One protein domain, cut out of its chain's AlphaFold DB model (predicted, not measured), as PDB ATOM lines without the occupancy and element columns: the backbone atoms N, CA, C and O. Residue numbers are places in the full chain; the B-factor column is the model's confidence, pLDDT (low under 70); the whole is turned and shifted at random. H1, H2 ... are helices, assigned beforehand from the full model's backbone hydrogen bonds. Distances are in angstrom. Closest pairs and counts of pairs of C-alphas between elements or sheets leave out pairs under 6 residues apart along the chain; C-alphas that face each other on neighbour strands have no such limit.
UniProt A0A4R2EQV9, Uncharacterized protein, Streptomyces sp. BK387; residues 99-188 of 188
ATOM      1  N   THR A  99      11.310 -37.495 -17.589       66.38
ATOM      2  CA  THR A  99      10.342 -36.599 -16.948       66.38
ATOM      3  C   THR A  99      10.619 -36.508 -15.450       66.38
ATOM      4  O   THR A  99      11.084 -37.465 -14.830       66.38
ATOM      5  N   ILE A 100      10.321 -35.353 -14.847       72.81
ATOM      6  CA  ILE A 100      10.335 -35.197 -13.387       72.81
ATOM      7  C   ILE A 100       9.424 -36.268 -12.776       72.81
ATOM      8  O   ILE A 100       8.262 -36.404 -13.163       72.81
ATOM      9  N   HIS A 101       9.965 -37.033 -11.826       79.81
ATOM     10  CA  HIS A 101       9.235 -38.106 -11.156       79.81
ATOM     11  C   HIS A 101       7.952 -37.540 -10.518       79.81
ATOM     12  O   HIS A 101       8.030 -36.527  -9.822       79.81
ATOM     13  N   PRO A 102       6.766 -38.151 -10.699       85.50
ATOM     14  CA  PRO A 102       5.494 -37.476 -10.403       85.50
ATOM     15  C   PRO A 102       5.202 -37.274  -8.907       85.50
ATOM     16  O   PRO A 102       4.208 -36.642  -8.548       85.50
ATOM     17  N   TRP A 103       6.061 -37.809  -8.038       90.12
ATOM     18  CA  TRP A 103       6.037 -37.586  -6.593       90.12
ATOM     19  C   TRP A 103       6.876 -36.377  -6.154       90.12
ATOM     20  O   TRP A 103       6.674 -35.893  -5.041       90.12
ATOM     21  N   THR A 104       7.776 -35.873  -7.005       87.19
ATOM     22  CA  THR A 104       8.521 -34.635  -6.750       87.19
ATOM     23  C   THR A 104       7.537 -33.473  -6.676       87.19
ATOM     24  O   THR A 104       6.748 -33.273  -7.596       87.19
ATOM     25  N   ASP A 105       7.555 -32.740  -5.561       82.50
ATOM     26  CA  ASP A 105       6.679 -31.592  -5.282       82.50
ATOM     27  C   ASP A 105       5.168 -31.870  -5.412       82.50
ATOM     28  O   ASP A 105       4.362 -30.953  -5.578       82.50
ATOM     29  N   ASN A 106       4.745 -33.135  -5.292       90.50
ATOM     30  CA  ASN A 106       3.325 -33.470  -5.302       90.50
ATOM     31  C   ASN A 106       2.684 -33.143  -3.939       90.50
ATOM     32  O   ASN A 106       3.060 -33.757  -2.930       90.50
ATOM     33  N   PRO A 107       1.678 -32.249  -3.876       93.44
ATOM     34  CA  PRO A 107       1.075 -31.833  -2.608       93.44
ATOM     35  C   PRO A 107       0.382 -32.986  -1.875       93.44
ATOM     36  O   PRO A 107       0.309 -32.976  -0.647       93.44
ATOM     37  N   SER A 108      -0.064 -34.013  -2.605       95.62
ATOM     38  CA  SER A 108      -0.757 -35.172  -2.039       95.62
ATOM     39  C   SER A 108       0.100 -35.933  -1.027       95.62
ATOM     40  O   SER A 108      -0.425 -36.453  -0.047       95.62
ATOM     41  N   THR A 109       1.421 -35.983  -1.237       96.38
ATOM     42  CA  THR A 109       2.361 -36.644  -0.318       96.38
ATOM     43  C   THR A 109       2.336 -35.976   1.050       96.38
ATOM     44  O   THR A 109       2.197 -36.645   2.073       96.38
ATOM     45  N   TRP A 110       2.422 -34.644   1.070       95.88
ATOM     46  CA  TRP A 110       2.379 -33.884   2.316       95.88
ATOM     47  C   TRP A 110       0.983 -33.885   2.943       95.88
ATOM     48  O   TRP A 110       0.860 -34.003   4.156       95.88
ATOM     49  N   GLN A 111      -0.075 -33.822   2.137       96.94
ATOM     50  CA  GLN A 111      -1.450 -33.902   2.635       96.94
ATOM     51  C   GLN A 111      -1.743 -35.246   3.310       96.94
ATOM     52  O   GLN A 111      -2.351 -35.262   4.377       96.94
ATOM     53  N   ALA A 112      -1.290 -36.364   2.736       97.94
ATOM     54  CA  ALA A 112      -1.431 -37.683   3.350       97.94
ATOM     55  C   ALA A 112      -0.633 -37.785   4.661       97.94
ATOM     56  O   ALA A 112      -1.123 -38.331   5.652       97.94
ATOM     57  N   TRP A 113       0.573 -37.212   4.697       97.69
ATOM     58  CA  TRP A 113       1.358 -37.108   5.924       97.69
ATOM     59  C   TRP A 113       0.631 -36.297   7.007       97.69
ATOM     60  O   TRP A 113       0.367 -36.812   8.092       97.69
ATOM     61  N   ASP A 114       0.248 -35.054   6.709       97.38
ATOM     62  CA  ASP A 114      -0.368 -34.152   7.686       97.38
ATOM     63  C   ASP A 114      -1.735 -34.663   8.149       97.38
ATOM     64  O   ASP A 114      -1.996 -34.771   9.347       97.38
ATOM     65  N   ASN A 115      -2.609 -35.045   7.216       98.06
ATOM     66  CA  ASN A 115      -3.985 -35.388   7.549       98.06
ATOM     67  C   ASN A 115      -4.155 -36.819   8.047       98.06
ATOM     68  O   ASN A 115      -5.055 -37.041   8.847       98.06
ATOM     69  N   TRP A 116      -3.329 -37.785   7.633       97.94
ATOM     70  CA  TRP A 116      -3.407 -39.151   8.160       97.94
ATOM     71  C   TRP A 116      -2.278 -39.456   9.128       97.94
ATOM     72  O   TRP A 116      -2.553 -39.732  10.296       97.94
ATOM     73  N   TRP A 117      -1.024 -39.406   8.679       97.62
ATOM     74  CA  TRP A 117       0.091 -39.930   9.465       97.62
ATOM     75  C   TRP A 117       0.245 -39.246  10.825       97.62
ATOM     76  O   TRP A 117       0.313 -39.945  11.840       97.62
ATOM     77  N   SER A 118       0.220 -37.911  10.850       96.81
ATOM     78  CA  SER A 118       0.385 -37.097  12.064       96.81
ATOM     79  C   SER A 118      -0.760 -37.245  13.071       96.81
ATOM     80  O   SER A 118      -0.584 -36.951  14.250       96.81
ATOM     81  N   HIS A 119      -1.932 -37.708  12.626       96.88
ATOM     82  CA  HIS A 119      -3.145 -37.805  13.445       96.88
ATOM     83  C   HIS A 119      -3.595 -39.257  13.690       96.88
ATOM     84  O   HIS A 119      -4.603 -39.485  14.362       96.88
ATOM     85  N   ARG A 120      -2.886 -40.257  13.144       94.69
ATOM     86  CA  ARG A 120      -3.245 -41.675  13.301       94.69
ATOM     87  C   ARG A 120      -3.030 -42.145  14.740       94.69
ATOM     88  O   ARG A 120      -2.175 -41.624  15.449       94.69
ATOM     89  N   ALA A 121      -3.711 -43.218  15.134       92.25
ATOM     90  CA  ALA A 121      -3.449 -43.921  16.391       92.25
ATOM     91  C   ALA A 121      -2.331 -44.978  16.211       92.25
ATOM     92  O   ALA A 121      -2.616 -46.073  15.720       92.25
ATOM     93  N   PRO A 122      -1.070 -44.741  16.636       90.44
ATOM     94  CA  PRO A 122       0.054 -45.607  16.248       90.44
ATOM     95  C   PRO A 122      -0.028 -47.024  16.830       90.44
ATOM     96  O   PRO A 122       0.504 -47.966  16.258       90.44
ATOM     97  N   ARG A 123      -0.713 -47.186  17.970       91.88
ATOM     98  CA  ARG A 123      -0.864 -48.471  18.681       91.88
ATOM     99  C   ARG A 123      -2.096 -49.278  18.264       91.88
ATOM    100  O   ARG A 123      -2.341 -50.338  18.830       91.88
ATOM    101  N   ARG A 124      -2.911 -48.761  17.341       91.00
ATOM    102  CA  ARG A 124      -4.135 -49.415  16.856       91.00
ATOM    103  C   ARG A 124      -4.212 -49.281  15.332       91.00
ATOM    104  O   ARG A 124      -5.067 -48.545  14.841       91.00
ATOM    105  N   PRO A 125      -3.292 -49.928  14.592       93.38
ATOM    106  CA  PRO A 125      -3.333 -49.907  13.136       93.38
ATOM    107  C   PRO A 125      -4.625 -50.556  12.630       93.38
ATOM    108  O   PRO A 125      -5.142 -51.499  13.234       93.38
ATOM    109  N   HIS A 126      -5.149 -50.052  11.515       94.75
ATOM    110  CA  HIS A 126      -6.251 -50.697  10.807       94.75
ATOM    111  C   HIS A 126      -5.763 -51.956  10.076       94.75
ATOM    112  O   HIS A 126      -4.567 -52.146   9.868       94.75
ATOM    113  N   ALA A 127      -6.695 -52.819   9.663       95.06
ATOM    114  CA  ALA A 127      -6.369 -54.134   9.103       95.06
ATOM    115  C   ALA A 127      -5.439 -54.082   7.872       95.06
ATOM    116  O   ALA A 127      -4.544 -54.910   7.751       95.06
ATOM    117  N   ALA A 128      -5.612 -53.086   6.998       96.56
ATOM    118  CA  ALA A 128      -4.813 -52.892   5.782       96.56
ATOM    119  C   ALA A 128      -3.636 -51.910   5.970       96.56
ATOM    120  O   ALA A 128      -3.157 -51.314   5.008       96.56
ATOM    121  N   PHE A 129      -3.168 -51.707   7.209       97.75
ATOM    122  CA  PHE A 129      -2.168 -50.683   7.525       97.75
ATOM    123  C   PHE A 129      -0.908 -50.762   6.666       97.75
ATOM    124  O   PHE A 129      -0.451 -49.732   6.178       97.75
ATOM    125  N   HIS A 130      -0.354 -51.957   6.459       98.06
ATOM    126  CA  HIS A 130       0.887 -52.102   5.703       98.06
ATOM    127  C   HIS A 130       0.733 -51.708   4.234       98.06
ATOM    128  O   HIS A 130       1.660 -51.119   3.688       98.06
ATOM    129  N   GLU A 131      -0.419 -51.954   3.609       97.88
ATOM    130  CA  GLU A 131      -0.679 -51.520   2.233       97.88
ATOM    131  C   GLU A 131      -0.625 -49.995   2.136       97.88
ATOM    132  O   GLU A 131       0.179 -49.435   1.391       97.88
ATOM    133  N   ASP A 132      -1.411 -49.313   2.968       98.38
ATOM    134  CA  ASP A 132      -1.531 -47.856   2.926       98.38
ATOM    135  C   ASP A 132      -0.225 -47.171   3.375       98.38
ATOM    136  O   ASP A 132       0.207 -46.169   2.799       98.38
ATOM    137  N   ALA A 133       0.460 -47.733   4.377       98.38
ATOM    138  CA  ALA A 133       1.730 -47.202   4.858       98.38
ATOM    139  C   ALA A 133       2.835 -47.345   3.803       98.38
ATOM    140  O   ALA A 133       3.646 -46.431   3.655       98.38
ATOM    141  N   ASN A 134       2.859 -48.437   3.027       98.62
ATOM    142  CA  ASN A 134       3.819 -48.588   1.933       98.62
ATOM    143  C   ASN A 134       3.588 -47.545   0.823       98.62
ATOM    144  O   ASN A 134       4.569 -47.026   0.292       98.62
ATOM    145  N   TYR A 135       2.340 -47.154   0.527       98.62
ATOM    146  CA  TYR A 135       2.061 -46.026  -0.377       98.62
ATOM    147  C   TYR A 135       2.632 -44.700   0.129       98.62
ATOM    148  O   TYR A 135       3.256 -43.964  -0.641       98.62
ATOM    149  N   LEU A 136       2.468 -44.406   1.419       98.50
ATOM    150  CA  LEU A 136       3.021 -43.192   2.016       98.50
ATOM    151  C   LEU A 136       4.557 -43.215   2.054       98.50
ATOM    152  O   LEU A 136       5.192 -42.241   1.650       98.50
ATOM    153  N   ALA A 137       5.164 -44.327   2.481       98.38
ATOM    154  CA  ALA A 137       6.616 -44.491   2.520       98.38
ATOM    155  C   ALA A 137       7.235 -44.338   1.126       98.38
ATOM    156  O   ALA A 137       8.241 -43.644   0.970       98.38
ATOM    157  N   HIS A 138       6.612 -44.940   0.112       98.06
ATOM    158  CA  HIS A 138       7.005 -44.791  -1.283       98.06
ATOM    159  C   HIS A 138       6.949 -43.325  -1.722       98.06
ATOM    160  O   HIS A 138       7.944 -42.782  -2.200       98.06
ATOM    161  N   ALA A 139       5.817 -42.654  -1.506       97.81
ATOM    162  CA  ALA A 139       5.639 -41.264  -1.910       97.81
ATOM    163  C   ALA A 139       6.650 -40.316  -1.246       97.81
ATOM    164  O   ALA A 139       7.294 -39.528  -1.936       97.81
ATOM    165  N   LEU A 140       6.853 -40.432   0.071       97.25
ATOM    166  CA  LEU A 140       7.845 -39.637   0.805       97.25
ATOM    167  C   LEU A 140       9.268 -39.911   0.316       97.25
ATOM    168  O   LEU A 140      10.064 -38.987   0.160       97.25
ATOM    169  N   SER A 141       9.578 -41.175   0.037       96.25
ATOM    170  CA  SER A 141      10.894 -41.597  -0.438       96.25
ATOM    171  C   SER A 141      11.247 -40.985  -1.788       96.25
ATOM    172  O   SER A 141      12.357 -40.483  -1.950       96.25
ATOM    173  N   PHE A 142      10.308 -40.993  -2.734       94.88
ATOM    174  CA  PHE A 142      10.496 -40.393  -4.056       94.88
ATOM    175  C   PHE A 142      10.343 -38.866  -4.067       94.88
ATOM    176  O   PHE A 142      10.821 -38.221  -4.995       94.88
ATOM    177  N   ALA A 143       9.744 -38.281  -3.027       93.88
ATOM    178  CA  ALA A 143       9.727 -36.838  -2.789       93.88
ATOM    179  C   ALA A 143      10.965 -36.330  -2.012       93.88
ATOM    180  O   ALA A 143      10.993 -35.172  -1.603       93.88
ATOM    181  N   ASN A 144      11.978 -37.176  -1.767       92.88
ATOM    182  CA  ASN A 144      13.175 -36.869  -0.961       92.88
ATOM    183  C   ASN A 144      12.878 -36.440   0.495       92.88
ATOM    184  O   ASN A 144      13.672 -35.759   1.148       92.88
ATOM    185  N   ARG A 145      11.740 -36.866   1.050       94.12
ATOM    186  CA  ARG A 145      11.299 -36.583   2.428       94.12
ATOM    187  C   ARG A 145      11.732 -37.723   3.354       94.12
ATOM    188  O   ARG A 145      10.922 -38.418   3.958       94.12
ATOM    189  N   HIS A 146      13.044 -37.977   3.389       94.00
ATOM    190  CA  HIS A 146      13.615 -39.184   4.001       94.00
ATOM    191  C   HIS A 146      13.444 -39.265   5.521       94.00
ATOM    192  O   HIS A 146      13.346 -40.367   6.051       94.00
ATOM    193  N   ARG A 147      13.390 -38.122   6.212       94.06
ATOM    194  CA  ARG A 147      13.181 -38.075   7.664       94.06
ATOM    195  C   ARG A 147      11.779 -38.564   8.031       94.06
ATOM    196  O   ARG A 147      11.628 -39.460   8.847       94.06
ATOM    197  N   GLU A 148      10.767 -38.029   7.361       96.44
ATOM    198  CA  GLU A 148       9.369 -38.431   7.506       96.44
ATOM    199  C   GLU A 148       9.179 -39.886   7.066       96.44
ATOM    200  O   GLU A 148       8.536 -40.670   7.759       96.44
ATOM    201  N   ALA A 149       9.807 -40.285   5.953       97.44
ATOM    202  CA  ALA A 149       9.794 -41.674   5.503       97.44
ATOM    203  C   ALA A 149      10.354 -42.635   6.567       97.44
ATOM    204  O   ALA A 149       9.860 -43.754   6.675       97.44
ATOM    205  N   GLY A 150      11.345 -42.207   7.360       97.56
ATOM    206  CA  GLY A 150      11.933 -42.992   8.449       97.56
ATOM    207  C   GLY A 150      10.888 -43.449   9.459       97.56
ATOM    208  O   GLY A 150      10.775 -44.644   9.721       97.56
ATOM    209  N   GLU A 151      10.037 -42.530   9.916       96.50
ATOM    210  CA  GLU A 151       8.942 -42.858  10.835       96.50
ATOM    211  C   GLU A 151       7.961 -43.873  10.233       96.50
ATOM    212  O   GLU A 151       7.466 -44.765  10.930       96.50
ATOM    213  N   VAL A 152       7.674 -43.752   8.930       97.88
ATOM    214  CA  VAL A 152       6.803 -44.701   8.222       97.88
ATOM    215  C   VAL A 152       7.444 -46.074   8.129       97.88
ATOM    216  O   VAL A 152       6.793 -47.071   8.440       97.88
ATOM    217  N   PHE A 153       8.724 -46.144   7.768       98.12
ATOM    218  CA  PHE A 153       9.455 -47.403   7.694       98.12
ATOM    219  C   PHE A 153       9.587 -48.097   9.048       98.12
ATOM    220  O   PHE A 153       9.492 -49.323   9.097       98.12
ATOM    221  N   ASP A 154       9.758 -47.349  10.136       96.56
ATOM    222  CA  ASP A 154       9.806 -47.917  11.484       96.56
ATOM    223  C   ASP A 154       8.475 -48.571  11.862       96.56
ATOM    224  O   ASP A 154       8.454 -49.683  12.391       96.56
ATOM    225  N   ALA A 155       7.355 -47.934  11.516       97.06
ATOM    226  CA  ALA A 155       6.027 -48.493  11.747       97.06
ATOM    227  C   ALA A 155       5.676 -49.653  10.793       97.06
ATOM    228  O   ALA A 155       4.949 -50.565  11.185       97.06
ATOM    229  N   ILE A 156       6.182 -49.649   9.552       97.50
ATOM    230  CA  ILE A 156       6.042 -50.782   8.620       97.50
ATOM    231  C   ILE A 156       6.879 -51.978   9.088       97.50
ATOM    232  O   ILE A 156       6.466 -53.123   8.913       97.50
ATOM    233  N   GLY A 157       8.064 -51.745   9.653       95.81
ATOM    234  CA  GLY A 157       8.983 -52.807  10.041       95.81
ATOM    235  C   GLY A 157       9.430 -53.657   8.835       95.81
ATOM    236  O   GLY A 157       9.881 -53.107   7.828       95.81
ATOM    237  N   PRO A 158       9.388 -55.002   8.915       94.31
ATOM    238  CA  PRO A 158       9.805 -55.888   7.823       94.31
ATOM    239  C   PRO A 158       8.730 -56.104   6.739       94.31
ATOM    240  O   PRO A 158       8.996 -56.811   5.766       94.31
ATOM    241  N   TYR A 159       7.527 -55.545   6.896       95.94
ATOM    242  CA  TYR A 159       6.351 -55.883   6.088       95.94
ATOM    243  C   TYR A 159       6.239 -55.028   4.814       95.94
ATOM    244  O   TYR A 159       5.349 -54.186   4.669       95.94
ATOM    245  N   ALA A 160       7.168 -55.238   3.883       95.62
ATOM    246  CA  ALA A 160       7.093 -54.649   2.548       95.62
ATOM    247  C   ALA A 160       5.932 -55.252   1.738       95.62
ATOM    248  O   ALA A 160       5.694 -56.460   1.795       95.62
ATOM    249  N   THR A 161       5.249 -54.419   0.955       97.56
ATOM    250  CA  THR A 161       4.283 -54.856  -0.066       97.56
ATOM    251  C   THR A 161       4.923 -54.833  -1.452       97.56
ATOM    252  O   THR A 161       5.962 -54.203  -1.648       97.56
ATOM    253  N   ASP A 162       4.319 -55.523  -2.421       97.44
ATOM    254  CA  ASP A 162       4.782 -55.455  -3.814       97.44
ATOM    255  C   ASP A 162       4.484 -54.075  -4.425       97.44
ATOM    256  O   ASP A 162       5.388 -53.308  -4.753       97.44
ATOM    257  N   VAL A 163       3.203 -53.708  -4.475       96.75
ATOM    258  CA  VAL A 163       2.734 -52.378  -4.879       96.75
ATOM    259  C   VAL A 163       2.801 -51.428  -3.674       96.75
ATOM    260  O   VAL A 163       2.428 -51.837  -2.569       96.75
ATOM    261  N   PRO A 164       3.258 -50.170  -3.836       96.75
ATOM    262  CA  PRO A 164       3.567 -49.480  -5.101       96.75
ATOM    263  C   PRO A 164       4.976 -49.683  -5.657       96.75
ATOM    264  O   PRO A 164       5.249 -49.226  -6.762       96.75
ATOM    265  N   TRP A 165       5.880 -50.321  -4.919       97.19
ATOM    266  CA  TRP A 165       7.299 -50.363  -5.274       97.19
ATOM    267  C   TRP A 165       7.556 -50.996  -6.644       97.19
ATOM    268  O   TRP A 165       8.387 -50.485  -7.395       97.19
ATOM    269  N   SER A 166       6.801 -52.040  -7.002       95.81
ATOM    270  CA  SER A 166       6.904 -52.704  -8.306       95.81
ATOM    271  C   SER A 166       6.627 -51.779  -9.500       95.81
ATOM    272  O   SER A 166       7.069 -52.059 -10.613       95.81
ATOM    273  N   TYR A 167       5.974 -50.631  -9.289       93.38
ATOM    274  CA  TYR A 167       5.679 -49.663 -10.353       93.38
ATOM    275  C   TYR A 167       6.887 -48.800 -10.739       93.38
ATOM    276  O   TYR A 167       6.837 -48.105 -11.752       93.38
ATOM    277  N   CYS A 168       7.962 -48.834  -9.947       91.38
ATOM    278  CA  CYS A 168       9.180 -48.050 -10.166       91.38
ATOM    279  C   CYS A 168      10.447 -48.924 -10.271       91.38
ATOM    280  O   CYS A 168      11.550 -48.385 -10.386       91.38
ATOM    281  N   GLY A 169      10.326 -50.257 -10.208       91.81
ATOM    282  CA  GLY A 169      11.449 -51.200 -10.274       91.81
ATOM    283  C   GLY A 169      11.223 -52.459  -9.435       91.81
ATOM    284  O   GLY A 169      10.094 -52.795  -9.105       91.81
ATOM    285  N   ASP A 170      12.295 -53.167  -9.068       95.31
ATOM    286  CA  ASP A 170      12.185 -54.335  -8.181       95.31
ATOM    287  C   ASP A 170      11.733 -53.920  -6.771       95.31
ATOM    288  O   ASP A 170      12.430 -53.172  -6.076       95.31
ATOM    289  N   ALA A 171      10.576 -54.431  -6.341       96.19
ATOM    290  CA  ALA A 171       9.906 -53.984  -5.124       96.19
ATOM    291  C   ALA A 171      10.774 -54.153  -3.868       96.19
ATOM    292  O   ALA A 171      10.946 -53.220  -3.078       96.19
ATOM    293  N   ARG A 172      11.383 -55.335  -3.709       95.94
ATOM    294  CA  ARG A 172      12.227 -55.666  -2.553       95.94
ATOM    295  C   ARG A 172      13.463 -54.773  -2.496       95.94
ATOM    296  O   ARG A 172      13.794 -54.253  -1.428       95.94
ATOM    297  N   THR A 173      14.141 -54.601  -3.627       97.19
ATOM    298  CA  THR A 173      15.350 -53.779  -3.730       97.19
ATOM    299  C   THR A 173      15.041 -52.318  -3.433       97.19
ATOM    300  O   THR A 173      15.761 -51.687  -2.656       97.19
ATOM    301  N   LEU A 174      13.956 -51.778  -3.998       96.69
ATOM    302  CA  LEU A 174      13.551 -50.394  -3.766       96.69
ATOM    303  C   LEU A 174      13.176 -50.143  -2.307       96.69
ATOM    304  O   LEU A 174      13.726 -49.220  -1.704       96.69
ATOM    305  N   PHE A 175      12.321 -50.985  -1.720       97.81
ATOM    306  CA  PHE A 175      11.939 -50.864  -0.314       97.81
ATOM    307  C   PHE A 175      13.175 -50.856   0.597       97.81
ATOM    308  O   PHE A 175      13.354 -49.947   1.409       97.81
ATOM    309  N   ALA A 176      14.076 -51.833   0.432       97.44
ATOM    310  CA  ALA A 176      15.278 -51.948   1.256       97.44
ATOM    311  C   ALA A 176      16.224 -50.746   1.090       97.44
ATOM    312  O   ALA A 176      16.767 -50.228   2.074       97.44
ATOM    313  N   ARG A 177      16.399 -50.268  -0.148       97.25
ATOM    314  CA  ARG A 177      17.242 -49.109  -0.456       97.25
ATOM    315  C   ARG A 177      16.697 -47.835   0.183       97.25
ATOM    316  O   ARG A 177      17.434 -47.153   0.892       97.25
ATOM    317  N   HIS A 178      15.416 -47.538  -0.026       97.12
ATOM    318  CA  HIS A 178      14.796 -46.329   0.513       97.12
ATOM    319  C   HIS A 178      14.699 -46.362   2.040       97.12
ATOM    320  O   HIS A 178      14.979 -45.347   2.676       97.12
ATOM    321  N   ARG A 179      14.447 -47.534   2.641       97.25
ATOM    322  CA  ARG A 179      14.543 -47.712   4.095       97.25
ATOM    323  C   ARG A 179      15.944 -47.393   4.615       97.25
ATOM    324  O   ARG A 179      16.081 -46.690   5.610       97.25
ATOM    325  N   THR A 180      16.991 -47.855   3.930       96.75
ATOM    326  CA  THR A 180      18.384 -47.565   4.315       96.75
ATOM    327  C   THR A 180      18.680 -46.064   4.283       96.75
ATOM    328  O   THR A 180      19.336 -45.543   5.184       96.75
ATOM    329  N   TRP A 181      18.200 -45.352   3.262       95.56
ATOM    330  CA  TRP A 181      18.354 -43.897   3.176       95.56
ATOM    331  C   TRP A 181      17.577 -43.163   4.265       95.56
ATOM    332  O   TRP A 181      18.119 -42.247   4.876       95.56
ATOM    333  N   ALA A 182      16.351 -43.595   4.553       95.38
ATOM    334  CA  ALA A 182      15.524 -43.017   5.603       95.38
ATOM    335  C   ALA A 182      16.146 -43.182   7.001       95.38
ATOM    336  O   ALA A 182      16.203 -42.221   7.766       95.38
ATOM    337  N   VAL A 183      16.706 -44.361   7.304       92.12
ATOM    338  CA  VAL A 183      17.444 -44.610   8.556       92.12
ATOM    339  C   VAL A 183      18.663 -43.691   8.664       92.12
ATOM    340  O   VAL A 183      18.867 -43.067   9.698       92.12
ATOM    341  N   LYS A 184      19.446 -43.550   7.585       92.19
ATOM    342  CA  LYS A 184      20.598 -42.631   7.559       92.19
ATOM    343  C   LYS A 184      20.186 -41.174   7.770       92.19
ATOM    344  O   LYS A 184      20.873 -40.457   8.481       92.19
ATOM    345  N   ALA A 185      19.077 -40.747   7.169       90.31
ATOM    346  CA  ALA A 185      18.555 -39.387   7.305       90.31
ATOM    347  C   ALA A 185      17.948 -39.094   8.689       90.31
ATOM    348  O   ALA A 185      17.780 -37.929   9.041       90.31
ATOM    349  N   SER A 186      17.603 -40.136   9.447       82.12
ATOM    350  CA  SER A 186      17.021 -40.035  10.791       82.12
ATOM    351  C   SER A 186      18.061 -40.199  11.907       82.12
ATOM    352  O   SER A 186      17.703 -40.137  13.082       82.12
ATOM    353  N   ALA A 187      19.334 -40.423  11.558       80.00
ATOM    354  CA  ALA A 187      20.424 -40.474  12.524       80.00
ATOM    355  C   ALA A 187      20.638 -39.084  13.171       80.00
ATOM    356  O   ALA A 187      20.519 -38.078  12.464       80.00
ATOM    357  N   PRO A 188      20.904 -39.027  14.491       66.75
ATOM    358  CA  PRO A 188      21.079 -37.780  15.238       66.75
ATOM    359  C   PRO A 188      22.335 -36.995  14.841       66.75
ATOM    360  O   PRO A 188      23.328 -37.626  14.409       66.75
TER     361      PRO A 188
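Overview. This is residues 99 to 188 of the 188 residues of an uncharacterized protein of Streptomyces sp. BK387 (UniProt A0A4R2EQV9). A hairpin of two helices, H2 and H3, forms the middle; the longest helix, H4, crosses H3 steeply, and H1 packs on H2. The 90 printed residues, with four named helices in the order H1 to H4 and no named strand, are all helix in class and compact, radius of gyration of the C-alphas 12.3 A, spans 37 by 30 by 26 A.

Arrangement. Start from H4, residues 171 to 185: its residues 179 to 185 alone touch H3, residues 146 to 156, closest at C-alphas 182 and 146, 4.6 A. H3 and H2, residues 129 to 142, touch as a hairpin, closest at C-alphas 149 and 137, 5.2 A. H2's residues 136 to 140 alone touch H1, residues 107 to 115, closest at C-alphas 139 and 109, 5.9 A. O i to N i+4 pairs are within hydrogen-bond range throughout H1, H2 and H4, and 6 of 7 in H3.

Along the chain. Find H1's start, C-alpha 107, at (1.075, -31.833, -2.608). H2 spans 20.0 A, and H4 21.0 A to C-alpha 185 at (18.555, -39.387, 7.305).

Size, cuts and confidence. The printed part has no cut; links H1 to H2 and H3 to H4 are long. Residues 99 and 188 have pLDDT under 70.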